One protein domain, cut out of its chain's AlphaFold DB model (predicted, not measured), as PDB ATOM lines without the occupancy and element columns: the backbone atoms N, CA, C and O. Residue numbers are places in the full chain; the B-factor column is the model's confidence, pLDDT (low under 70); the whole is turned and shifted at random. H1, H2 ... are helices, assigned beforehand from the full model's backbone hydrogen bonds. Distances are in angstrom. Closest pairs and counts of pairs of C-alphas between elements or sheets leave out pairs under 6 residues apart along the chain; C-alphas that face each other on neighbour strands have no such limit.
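Overview. This is residues 71 to 160 of the 271 residues of an uncharacterized protein of Hanseniaspora valbyensis NRRL Y-1626 (UniProt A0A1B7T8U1). H2 and H4 lie side by side and run the same way, and H3 packs across one side of this pair, so that the centres of the three make a triangle. H1 only just meets H3, away from H2 and H4, and two long stretches with no named element make the ends; the last, residues 144 to 160, runs back from the end of H4 past H3. The 90 printed residues hold four named helices, in the order H1, H2, H3, H4, and no named strand. The class is all helix, though under half of the residues, 42 of 90, are in named elements. The whole is compact, with a radius of gyration of the C-alphas of 13.1 A and spans of 38 by 31 by 21 A.

Along the chain. Residues 71 to 92 hold no named element, and C-alpha 71 is at (218.725, 177.736, 201.749). H1, residues 93 to 102, begins with C-alpha 93 at (214.705, 171.573, 184.807) and is 14.4 A long from first to last C-alpha. H2, residues 105 to 115, is 15.2 A long. H3, residues 121 to 131, is 15.3 A long. H4, residues 134 to 143, is 14.3 A long and ends with C-alpha 143 at (189.907, 183.797, 192.801). Residues 144 to 160 hold no named element.

Arrangement. H3 is the hub, touching the three other helices. H1 and H3 only just touch, with 3 pairs of C-alphas within 8 A; their closest C-alphas, those of Arg 99 and Glu 129, are 5.9 A apart, and their lines stand about perpendicular, at 78 degrees. H2 and H3 touch, about perpendicular at 75 degrees, with the closest C-alphas, those of Ile 108 and Ile 124, 6.7 A apart. H3 and H4 touch, about perpendicular at 78 degrees; the closest C-alphas, those of Leu 128 and Thr 137, are 6.3 A apart. H2 and H4 touch at a shallow tilt of 22 degrees and run the same way; their closest C-alphas, those of Met 107 and Ala 134, are 5.3 A apart. The helix packing is mostly crossed, with 1 of the 4 touching pairs at a shallow tilt. H1 is apart from H2 and from H4. In H1, H2, H3 and H4 every O i to N i+4 pair is within hydrogen-bond range.

Size, cuts and confidence. The two C-alphas farthest apart are those of Glu 143 and Glu 160, 41.3 A, while the first and last printed C-alphas, of Glu 71 and Glu 160, are 15.8 A apart. The printed part has no cut. The links H1 to H2, H2 to H3 and H3 to H4 are tight, with 2, 5 and 2 residues between the helices. The mean pLDDT of the printed part is 79.3, and 32 residues are under 70: residues 71 to 94 and 153 to 160.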
ATOM      1  N   GLU A  71     217.669 176.881 201.231       50.06
ATOM      2  CA  GLU A  71     218.725 177.736 201.749       50.06
ATOM      3  C   GLU A  71     218.961 178.868 200.742       50.06
ATOM      4  O   GLU A  71     219.115 178.647 199.537       50.06
ATOM      5  N   TYR A  72     218.920 180.103 201.231       59.00
ATOM      6  CA  TYR A  72     219.330 181.263 200.451       59.00
ATOM      7  C   TYR A  72     220.852 181.309 200.473       59.00
ATOM      8  O   TYR A  72     221.455 181.162 201.540       59.00
ATOM      9  N   ASP A  73     221.482 181.533 199.320       53.16
ATOM     10  CA  ASP A  73     222.916 181.792 199.295       53.16
ATOM     11  C   ASP A  73     223.238 183.072 200.103       53.16
ATOM     12  O   ASP A  73     222.361 183.875 200.443       53.16
ATOM     13  N   MET A  74     224.516 183.310 200.412       43.75
ATOM     14  CA  MET A  74     224.929 184.516 201.150       43.75
ATOM     15  C   MET A  74     224.625 185.840 200.418       43.75
ATOM     16  O   MET A  74     224.814 186.914 200.990       43.75
ATOM     17  N   ASN A  75     224.143 185.780 199.175       58.38
ATOM     18  CA  ASN A  75     223.714 186.916 198.369       58.38
ATOM     19  C   ASN A  75     222.181 187.090 198.371       58.38
ATOM     20  O   ASN A  75     221.680 188.024 197.747       58.38
ATOM     21  N   GLY A  76     221.441 186.229 199.078       57.47
ATOM     22  CA  GLY A  76     219.981 186.232 199.114       57.47
ATOM     23  C   GLY A  76     219.331 185.643 197.862       57.47
ATOM     24  O   GLY A  76     218.130 185.831 197.670       57.47
ATOM     25  N   ASN A  77     220.087 184.948 197.012       54.41
ATOM     26  CA  ASN A  77     219.538 184.220 195.877       54.41
ATOM     27  C   ASN A  77     219.050 182.852 196.347       54.41
ATOM     28  O   ASN A  77     219.741 182.148 197.086       54.41
ATOM     29  N   LEU A  78     217.857 182.470 195.898       58.25
ATOM     30  CA  LEU A  78     217.329 181.134 196.126       58.25
ATOM     31  C   LEU A  78     218.263 180.123 195.443       58.25
ATOM     32  O   LEU A  78     218.510 180.238 194.238       58.25
ATOM     33  N   ALA A  79     218.807 179.162 196.195       59.72
ATOM     34  CA  ALA A  79     219.595 178.086 195.604       59.72
ATOM     35  C   ALA A  79     218.766 177.368 194.522       59.72
ATOM     36  O   ALA A  79     217.558 177.182 194.672       59.72
ATOM     37  N   LEU A  80     219.405 176.995 193.408       55.47
ATOM     38  CA  LEU A  80     218.742 176.343 192.275       55.47
ATOM     39  C   LEU A  80     218.213 174.972 192.710       55.47
ATOM     40  O   LEU A  80     218.972 174.016 192.818       55.47
ATOM     41  N   LEU A  81     216.913 174.880 192.973       59.12
ATOM     42  CA  LEU A  81     216.271 173.640 193.395       59.12
ATOM     43  C   LEU A  81     215.937 172.789 192.165       59.12
ATOM     44  O   LEU A  81     215.360 173.269 191.188       59.12
ATOM     45  N   TYR A  82     216.335 171.520 192.210       53.84
ATOM     46  CA  TYR A  82     216.101 170.545 191.155       53.84
ATOM     47  C   TYR A  82     214.669 170.018 191.217       53.84
ATOM     48  O   TYR A  82     214.047 169.902 192.274       53.84
ATOM     49  N   HIS A  83     214.143 169.689 190.042       59.66
ATOM     50  CA  HIS A  83     212.789 169.210 189.832       59.66
ATOM     51  C   HIS A  83     212.784 167.747 189.385       59.66
ATOM     52  O   HIS A  83     213.600 167.327 188.558       59.66
ATOM     53  N   ASN A  84     211.826 166.969 189.895       60.84
ATOM     54  CA  ASN A  84     211.601 165.595 189.454       60.84
ATOM     55  C   ASN A  84     210.780 165.582 188.155       60.84
ATOM     56  O   ASN A  84     209.546 165.546 188.175       60.84
ATOM     57  N   GLU A  85     211.477 165.592 187.018       59.12
ATOM     58  CA  GLU A  85     210.877 165.630 185.675       59.12
ATOM     59  C   GLU A  85     209.890 164.479 185.425       59.12
ATOM     60  O   GLU A  85     208.901 164.651 184.714       59.12
ATOM     61  N   SER A  86     210.094 163.329 186.079       59.72
ATOM     62  CA  SER A  86     209.219 162.154 185.976       59.72
ATOM     63  C   SER A  86     207.786 162.426 186.437       59.72
ATOM     64  O   SER A  86     206.853 161.777 185.966       59.72
ATOM     65  N   ARG A  87     207.602 163.350 187.390       56.97
ATOM     66  CA  ARG A  87     206.300 163.607 188.020       56.97
ATOM     67  C   ARG A  87     205.566 164.796 187.403       56.97
ATOM     68  O   ARG A  87     204.339 164.821 187.450       56.97
ATOM     69  N   TYR A  88     206.291 165.737 186.790       59.72
ATOM     70  CA  TYR A  88     205.704 166.895 186.108       59.72
ATOM     71  C   TYR A  88     206.471 167.211 184.816       59.72
ATOM     72  O   TYR A  88     207.379 168.046 184.830       59.72
ATOM     73  N   PRO A  89     206.083 166.601 183.684       60.38
ATOM     74  CA  PRO A  89     206.757 166.798 182.400       60.38
ATOM     75  C   PRO A  89     206.560 168.206 181.812       60.38
ATOM     76  O   PRO A  89     207.228 168.568 180.851       60.38
ATOM     77  N   ALA A  90     205.643 169.006 182.373       57.53
ATOM     78  CA  ALA A  90     205.352 170.361 181.906       57.53
ATOM     79  C   ALA A  90     206.444 171.390 182.263       57.53
ATOM     80  O   ALA A  90     206.537 172.420 181.601       57.53
ATOM     81  N   LEU A  91     207.274 171.118 183.279       62.53
ATOM     82  CA  LEU A  91     208.408 171.964 183.656       62.53
ATOM     83  C   LEU A  91     209.688 171.130 183.621       62.53
ATOM     84  O   LEU A  91     210.021 170.448 184.587       62.53
ATOM     85  N   THR A  92     210.421 171.180 182.510       67.75
ATOM     86  CA  THR A  92     211.790 170.646 182.476       67.75
ATOM     87  C   THR A  92     212.686 171.458 183.415       67.75
ATOM     88  O   THR A  92     212.449 172.652 183.631       67.75
ATOM     89  N   ASN A  93     213.758 170.855 183.944       67.12
ATOM     90  CA  ASN A  93     214.705 171.573 184.807       67.12
ATOM     91  C   ASN A  93     215.305 172.816 184.125       67.12
ATOM     92  O   ASN A  93     215.623 173.801 184.788       67.12
ATOM     93  N   SER A  94     215.465 172.792 182.798       68.44
ATOM     94  CA  SER A  94     215.931 173.943 182.018       68.44
ATOM     95  C   SER A  94     214.919 175.091 182.003       68.44
ATOM     96  O   SER A  94     215.280 176.218 182.332       68.44
ATOM     97  N   LEU A  95     213.654 174.796 181.691       71.38
ATOM     98  CA  LEU A  95     212.578 175.789 181.641       71.38
ATOM     99  C   LEU A  95     212.332 176.396 183.025       71.38
ATOM    100  O   LEU A  95     212.086 177.591 183.157       71.38
ATOM    101  N   ARG A  96     212.446 175.576 184.072       70.25
ATOM    102  CA  ARG A  96     212.334 176.030 185.456       70.25
ATOM    103  C   ARG A  96     213.454 176.999 185.822       70.25
ATOM    104  O   ARG A  96     213.171 178.065 186.350       70.25
ATOM    105  N   ARG A  97     214.709 176.675 185.489       74.00
ATOM    106  CA  ARG A  97     215.847 177.586 185.706       74.00
ATOM    107  C   ARG A  97     215.660 178.918 184.996       74.00
ATOM    108  O   ARG A  97     215.907 179.960 185.594       74.00
ATOM    109  N   GLU A  98     215.193 178.882 183.753       79.50
ATOM    110  CA  GLU A  98     214.888 180.089 182.986       79.50
ATOM    111  C   GLU A  98     213.796 180.923 183.667       79.50
ATOM    112  O   GLU A  98     213.957 182.128 183.842       79.50
ATOM    113  N   ARG A  99     212.713 180.286 184.126       79.00
ATOM    114  CA  ARG A  99     211.612 180.982 184.802       79.00
ATOM    115  C   ARG A  99     212.001 181.528 186.167       79.00
ATOM    116  O   ARG A  99     211.706 182.683 186.439       79.00
ATOM    117  N   ILE A 100     212.708 180.758 186.992       80.94
ATOM    118  CA  ILE A 100     213.211 181.223 188.292       80.94
ATOM    119  C   ILE A 100     214.129 182.435 188.105       80.94
ATOM    120  O   ILE A 100     214.033 183.387 188.870       80.94
ATOM    121  N   ALA A 101     214.959 182.452 187.057       82.50
ATOM    122  CA  ALA A 101     215.814 183.600 186.756       82.50
ATOM    123  C   ALA A 101     215.027 184.877 186.395       82.50
ATOM    124  O   ALA A 101     215.553 185.980 186.543       82.50
ATOM    125  N   LEU A 102     213.781 184.741 185.929       86.25
ATOM    126  CA  LEU A 102     212.882 185.862 185.641       86.25
ATOM    127  C   LEU A 102     212.106 186.331 186.878       86.25
ATOM    128  O   LEU A 102     211.619 187.463 186.898       86.25
ATOM    129  N   ILE A 103     211.991 185.492 187.909       91.38
ATOM    130  CA  ILE A 103     211.311 185.853 189.151       91.38
ATOM    131  C   ILE A 103     212.215 186.797 189.941       91.38
ATOM    132  O   ILE A 103     213.218 186.404 190.533       91.38
ATOM    133  N   SER A 104     211.842 188.074 189.962       92.69
ATOM    134  CA  SER A 104     212.540 189.078 190.759       92.69
ATOM    135  C   SER A 104     212.056 189.085 192.213       92.69
ATOM    136  O   SER A 104     210.891 188.815 192.509       92.69
ATOM    137  N   ASN A 105     212.934 189.490 193.135       89.75
ATOM    138  CA  ASN A 105     212.566 189.704 194.542       89.75
ATOM    139  C   ASN A 105     211.450 190.750 194.706       89.75
ATOM    140  O   ASN A 105     210.677 190.680 195.658       89.75
ATOM    141  N   GLU A 106     211.344 191.700 193.773       94.25
ATOM    142  CA  GLU A 106     210.280 192.706 193.754       94.25
ATOM    143  C   GLU A 106     208.913 192.072 193.478       94.25
ATOM    144  O   GLU A 106     207.955 192.371 194.186       94.25
ATOM    145  N   MET A 107     208.832 191.125 192.535       95.50
ATOM    146  CA  MET A 107     207.601 190.372 192.266       95.50
ATOM    147  C   MET A 107     207.155 189.575 193.492       95.50
ATOM    148  O   MET A 107     205.988 189.623 193.873       95.50
ATOM    149  N   ILE A 108     208.092 188.882 194.140       94.75
ATOM    150  CA  ILE A 108     207.822 188.112 195.360       94.75
ATOM    151  C   ILE A 108     207.298 189.031 196.471       94.75
ATOM    152  O   ILE A 108     206.304 188.709 197.125       94.75
ATOM    153  N   GLN A 109     207.945 190.182 196.675       95.00
ATOM    154  CA  GLN A 109     207.538 191.143 197.694       95.00
ATOM    155  C   GLN A 109     206.165 191.749 197.384       95.00
ATOM    156  O   GLN A 109     205.338 191.842 198.283       95.00
ATOM    157  N   GLN A 110     205.882 192.074 196.121       97.44
ATOM    158  CA  GLN A 110     204.588 192.604 195.696       97.44
ATOM    159  C   GLN A 110     203.447 191.624 195.996       97.44
ATOM    160  O   GLN A 110     202.439 192.014 196.585       97.44
ATOM    161  N   VAL A 111     203.614 190.341 195.649       97.19
ATOM    162  CA  VAL A 111     202.625 189.305 195.988       97.19
ATOM    163  C   VAL A 111     202.473 189.207 197.506       97.19
ATOM    164  O   VAL A 111     201.356 189.200 198.020       97.19
ATOM    165  N   ARG A 112     203.586 189.192 198.246       96.38
ATOM    166  CA  ARG A 112     203.578 189.089 199.709       96.38
ATOM    167  C   ARG A 112     202.884 190.268 200.394       96.38
ATOM    168  O   ARG A 112     202.187 190.055 201.382       96.38
ATOM    169  N   ASP A 113     203.046 191.481 199.881       97.31
ATOM    170  CA  ASP A 113     202.417 192.683 200.433       97.31
ATOM    171  C   ASP A 113     200.895 192.671 200.227       97.31
ATOM    172  O   ASP A 113     200.150 193.105 201.106       97.31
ATOM    173  N   CYS A 114     200.417 192.127 199.101       97.31
ATOM    174  CA  CYS A 114     198.987 191.994 198.816       97.31
ATOM    175  C   CYS A 114     198.325 190.835 199.576       97.31
ATOM    176  O   CYS A 114     197.203 190.970 200.061       97.31
ATOM    177  N   VAL A 115     199.012 189.696 199.669       95.94
ATOM    178  CA  VAL A 115     198.489 188.441 200.233       95.94
ATOM    179  C   VAL A 115     198.692 188.356 201.756       95.94
ATOM    180  O   VAL A 115     197.951 187.676 202.471       95.94
ATOM    181  N   GLY A 116     199.686 189.072 202.282       93.88
ATOM    182  CA  GLY A 116     200.079 189.048 203.686       93.88
ATOM    183  C   GLY A 116     200.895 187.809 204.076       93.88
ATOM    184  O   GLY A 116     201.271 186.973 203.259       93.88
ATOM    185  N   ASN A 117     201.165 187.661 205.377       93.00
ATOM    186  CA  ASN A 117     201.989 186.569 205.927       93.00
ATOM    187  C   ASN A 117     201.244 185.225 206.080       93.00
ATOM    188  O   ASN A 117     201.719 184.344 206.792       93.00
ATOM    189  N   VAL A 118     200.066 185.077 205.471       94.69
ATOM    190  CA  VAL A 118     199.273 183.838 205.543       94.69
ATOM    191  C   VAL A 118     199.860 182.761 204.631       94.69
ATOM    192  O   VAL A 118     199.772 181.574 204.936       94.69
ATOM    193  N   VAL A 119     200.475 183.179 203.527       94.69
ATOM    194  CA  VAL A 119     201.013 182.292 202.497       94.69
ATOM    195  C   VAL A 119     202.522 182.143 202.667       94.69
ATOM    196  O   VAL A 119     203.229 183.105 202.986       94.69
ATOM    197  N   SER A 120     203.024 180.922 202.473       93.56
ATOM    198  CA  SER A 120     204.458 180.652 202.526       93.56
ATOM    199  C   SER A 120     205.176 181.202 201.293       93.56
ATOM    200  O   SER A 120     204.629 181.301 200.197       93.56
ATOM    201  N   LEU A 121     206.450 181.540 201.469       90.31
ATOM    202  CA  LEU A 121     207.286 182.057 200.390       90.31
ATOM    203  C   LEU A 121     207.441 181.050 199.243       90.31
ATOM    204  O   LEU A 121     207.380 181.419 198.079       90.31
ATOM    205  N   GLU A 122     207.569 179.773 199.595       89.81
ATOM    206  CA  GLU A 122     207.602 178.644 198.666       89.81
ATOM    207  C   GLU A 122     206.357 178.589 197.778       89.81
ATOM    208  O   GLU A 122     206.456 178.388 196.575       89.81
ATOM    209  N   GLN A 123     205.183 178.836 198.356       93.00
ATOM    210  CA  GLN A 123     203.925 178.827 197.622       93.00
ATOM    211  C   GLN A 123     203.811 180.017 196.660       93.00
ATOM    212  O   GLN A 123     203.345 179.860 195.537       93.00
ATOM    213  N   ILE A 124     204.298 181.193 197.074       94.50
ATOM    214  CA  ILE A 124     204.374 182.381 196.209       94.50
ATOM    215  C   ILE A 124     205.324 182.128 195.036       94.50
ATOM    216  O   ILE A 124     204.970 182.402 193.893       94.50
ATOM    217  N   VAL A 125     206.523 181.606 195.305       91.81
ATOM    218  CA  VAL A 125     207.517 181.318 194.262       91.81
ATOM    219  C   VAL A 125     206.989 180.257 193.305       91.81
ATOM    220  O   VAL A 125     207.089 180.448 192.101       91.81
ATOM    221  N   PHE A 126     206.370 179.191 193.818       92.19
ATOM    222  CA  PHE A 126     205.768 178.149 192.990       92.19
ATOM    223  C   PHE A 126     204.752 178.713 191.996       92.19
ATOM    224  O   PHE A 126     204.842 178.455 190.798       92.19
ATOM    225  N   ASP A 127     203.821 179.532 192.473       94.12
ATOM    226  CA  ASP A 127     202.786 180.090 191.610       94.12
ATOM    227  C   ASP A 127     203.363 181.110 190.614       94.12
ATOM    228  O   ASP A 127     202.985 181.123 189.444       94.12
ATOM    229  N   LEU A 128     204.365 181.894 191.027       94.06
ATOM    230  CA  LEU A 128     205.120 182.773 190.128       94.06
ATOM    231  C   LEU A 128     205.898 181.993 189.058       94.06
ATOM    232  O   LEU A 128     206.025 182.474 187.933       94.06
ATOM    233  N   GLU A 129     206.396 180.791 189.362       90.62
ATOM    234  CA  GLU A 129     207.007 179.901 188.368       90.62
ATOM    235  C   GLU A 129     205.970 179.403 187.343       90.62
ATOM    236  O   GLU A 129     206.306 179.187 186.171       90.62
ATOM    237  N   LEU A 130     204.702 179.248 187.740       90.19
ATOM    238  CA  LEU A 130     203.613 178.846 186.846       90.19
ATOM    239  C   LEU A 130     203.125 180.008 185.971       90.19
ATOM    240  O   LEU A 130     203.051 179.854 184.746       90.19
ATOM    241  N   THR A 131     202.825 181.157 186.583       92.88
ATOM    242  CA  THR A 131     202.213 182.325 185.925       92.88
ATOM    243  C   THR A 131     203.227 183.220 185.216       92.88
ATOM    244  O   THR A 131     202.908 183.829 184.195       92.88
ATOM    245  N   GLY A 132     204.444 183.331 185.755       91.31
ATOM    246  CA  GLY A 132     205.469 184.276 185.315       91.31
ATOM    247  C   GLY A 132     205.154 185.749 185.608       91.31
ATOM    248  O   GLY A 132     205.874 186.620 185.120       91.31
ATOM    249  N   ASN A 133     204.093 186.068 186.361       95.88
ATOM    250  CA  ASN A 133     203.670 187.450 186.609       95.88
ATOM    251  C   ASN A 133     203.030 187.625 187.996       95.88
ATOM    252  O   ASN A 133     202.083 186.924 188.347       95.88
ATOM    253  N   ALA A 134     203.497 188.627 188.750       97.00
ATOM    254  CA  ALA A 134     202.986 188.941 190.083       97.00
ATOM    255  C   ALA A 134     201.500 189.320 190.095       97.00
ATOM    256  O   ALA A 134     200.768 188.830 190.947       97.00
ATOM    257  N   CYS A 135     201.033 190.145 189.151       97.62
ATOM    258  CA  CYS A 135     199.628 190.552 189.094       97.62
ATOM    259  C   CYS A 135     198.713 189.344 188.869       97.62
ATOM    260  O   CYS A 135     197.751 189.167 189.603       97.62
ATOM    261  N   THR A 136     199.061 188.468 187.921       97.50
ATOM    262  CA  THR A 136     198.279 187.254 187.641       97.50
ATOM    263  C   THR A 136     198.256 186.302 188.835       97.50
ATOM    264  O   THR A 136     197.212 185.749 189.152       97.50
ATOM    265  N   THR A 137     199.379 186.140 189.540       97.31
ATOM    266  CA  THR A 137     199.432 185.342 190.776       97.31
ATOM    267  C   THR A 137     198.582 185.945 191.898       97.31
ATOM    268  O   THR A 137     197.934 185.210 192.640       97.31
ATOM    269  N   ILE A 138     198.530 187.275 192.022       97.81
ATOM    270  CA  ILE A 138     197.650 187.953 192.987       97.81
ATOM    271  C   ILE A 138     196.177 187.723 192.626       97.81
ATOM    272  O   ILE A 138     195.386 187.387 193.507       97.81
ATOM    273  N   ASP A 139     195.816 187.861 191.350       97.94
ATOM    274  CA  ASP A 139     194.451 187.615 190.876       97.94
ATOM    275  C   ASP A 139     194.035 186.159 191.155       97.94
ATOM    276  O   ASP A 139     193.010 185.918 191.797       97.94
ATOM    277  N   ASN A 140     194.890 185.188 190.808       97.06
ATOM    278  CA  ASN A 140     194.676 183.767 191.104       97.06
ATOM    279  C   ASN A 140     194.505 183.505 192.608       97.06
ATOM    280  O   ASN A 140     193.645 182.719 193.012       97.06
ATOM    281  N   TYR A 141     195.283 184.179 193.461       97.62
ATOM    282  CA  TYR A 141     195.137 184.050 194.910       97.62
ATOM    283  C   TYR A 141     193.739 184.463 195.389       97.62
ATOM    284  O   TYR A 141     193.158 183.774 196.229       97.62
ATOM    285  N   PHE A 142     193.182 185.558 194.868       97.25
ATOM    286  CA  PHE A 142     191.851 186.018 195.271       97.25
ATOM    287  C   PHE A 142     190.715 185.192 194.660       97.25
ATOM    288  O   PHE A 142     189.660 185.068 195.284       97.25
ATOM    289  N   GLU A 143     190.916 184.620 193.474       97.19
ATOM    290  CA  GLU A 143     189.907 183.797 192.801       97.19
ATOM    291  C   GLU A 143     189.840 182.367 193.349       97.19
ATOM    292  O   GLU A 143     188.756 181.871 193.668       97.19
ATOM    293  N   SER A 144     190.988 181.699 193.467       95.81
ATOM    294  CA  SER A 144     191.080 180.269 193.793       95.81
ATOM    295  C   SER A 144     191.997 179.947 194.971       95.81
ATOM    296  O   SER A 144     191.982 178.817 195.465       95.81
ATOM    297  N   GLY A 145     192.780 180.917 195.441       95.50
ATOM    298  CA  GLY A 145     193.929 180.661 196.304       95.50
ATOM    299  C   GLY A 145     195.151 180.222 195.496       95.50
ATOM    300  O   GLY A 145     195.056 179.924 194.307       95.50
ATOM    301  N   LEU A 146     196.309 180.198 196.157       94.06
ATOM    302  CA  LEU A 146     197.560 179.737 195.548       94.06
ATOM    303  C   LEU A 146     197.671 178.220 195.647       94.06
ATOM    304  O   LEU A 146     197.303 177.628 196.667       94.06
ATOM    305  N   GLU A 147     198.235 177.589 194.626       90.94
ATOM    306  CA  GLU A 147     198.476 176.149 194.645       90.94
ATOM    307  C   GLU A 147     199.608 175.806 195.615       90.94
ATOM    308  O   GLU A 147     200.615 176.504 195.679       90.94
ATOM    309  N   GLN A 148     199.457 174.740 196.408       90.19
ATOM    310  CA  GLN A 148     200.554 174.274 197.257       90.19
ATOM    311  C   GLN A 148     201.594 173.535 196.411       90.19
ATOM    312  O   GLN A 148     201.213 172.657 195.628       90.19
ATOM    313  N   PRO A 149     202.895 173.819 196.604       86.44
ATOM    314  CA  PRO A 149     203.928 173.051 195.944       86.44
ATOM    315  C   PRO A 149     203.824 171.580 196.388       86.44
ATOM    316  O   PRO A 149     203.573 171.295 197.564       86.44
ATOM    317  N   PRO A 150     204.004 170.622 195.469       81.75
ATOM    318  CA  PRO A 150     204.085 169.205 195.807       81.75
ATOM    319  C   PRO A 150     205.135 168.925 196.896       81.75
ATOM    320  O   PRO A 150     206.161 169.594 196.960       81.75
ATOM    321  N   ALA A 151     204.935 167.882 197.710       75.56
ATOM    322  CA  ALA A 151     205.849 167.547 198.815       75.56
ATOM    323  C   ALA A 151     207.314 167.298 198.381       75.56
ATOM    324  O   ALA A 151     208.222 167.475 199.184       75.56
ATOM    325  N   ASP A 152     207.535 166.954 197.108       71.19
ATOM    326  CA  ASP A 152     208.856 166.700 196.511       71.19
ATOM    327  C   ASP A 152     209.245 167.778 195.479       71.19
ATOM    328  O   ASP A 152     209.973 167.508 194.522       71.19
ATOM    329  N   TYR A 153     208.679 168.982 195.592       67.25
ATOM    330  CA  TYR A 153     208.839 170.032 194.585       67.25
ATOM    331  C   TYR A 153     210.223 170.696 194.595       67.25
ATOM    332  O   TYR A 153     210.712 171.157 193.561       67.25
ATOM    333  N   TYR A 154     210.872 170.721 195.754       66.06
ATOM    334  CA  TYR A 154     212.210 171.262 195.936       66.06
ATOM    335  C   TYR A 154     213.160 170.116 196.268       66.06
ATOM    336  O   TYR A 154     213.260 169.694 197.417       66.06
ATOM    337  N   ILE A 155     213.843 169.585 195.256       60.84
ATOM    338  CA  ILE A 155     214.921 168.620 195.468       60.84
ATOM    339  C   ILE A 155     216.209 169.427 195.541       60.84
ATOM    340  O   ILE A 155     216.551 170.156 194.610       60.84
ATOM    341  N   VAL A 156     216.915 169.336 196.662       52.31
ATOM    342  CA  VAL A 156     218.263 169.900 196.759       52.31
ATOM    343  C   VAL A 156     219.108 169.214 195.682       52.31
ATOM    344  O   VAL A 156     219.065 167.981 195.613       52.31
ATOM    345  N   PRO A 157     219.823 169.961 194.813       48.41
ATOM    346  CA  PRO A 157     220.808 169.354 193.929       48.41
ATOM    347  C   PRO A 157     221.620 168.332 194.723       48.41
ATOM    348  O   PRO A 157     222.049 168.675 195.829       48.41
ATOM    349  N   PRO A 158     221.862 167.109 194.219       50.38
ATOM    350  CA  PRO A 158     222.939 166.319 194.793       50.38
ATOM    351  C   PRO A 158     224.171 167.226 194.774       50.38
ATOM    352  O   PRO A 158     224.504 167.770 193.718       50.38
ATOM    353  N   ALA A 159     224.737 167.502 195.954       51.75
ATOM    354  CA  ALA A 159     225.876 168.397 196.084       51.75
ATOM    355  C   ALA A 159     226.910 167.995 195.025       51.75
ATOM    356  O   ALA A 159     227.168 166.805 194.846       51.75
ATOM    357  N   GLU A 160     227.464 168.960 194.290       54.75
ATOM    358  CA  GLU A 160     228.388 168.727 193.165       54.75
ATOM    359  C   GLU A 160     229.723 168.060 193.589       54.75
ATOM    360  O   GLU A 160     230.692 168.053 192.832       54.75
TER     361      GLU A 160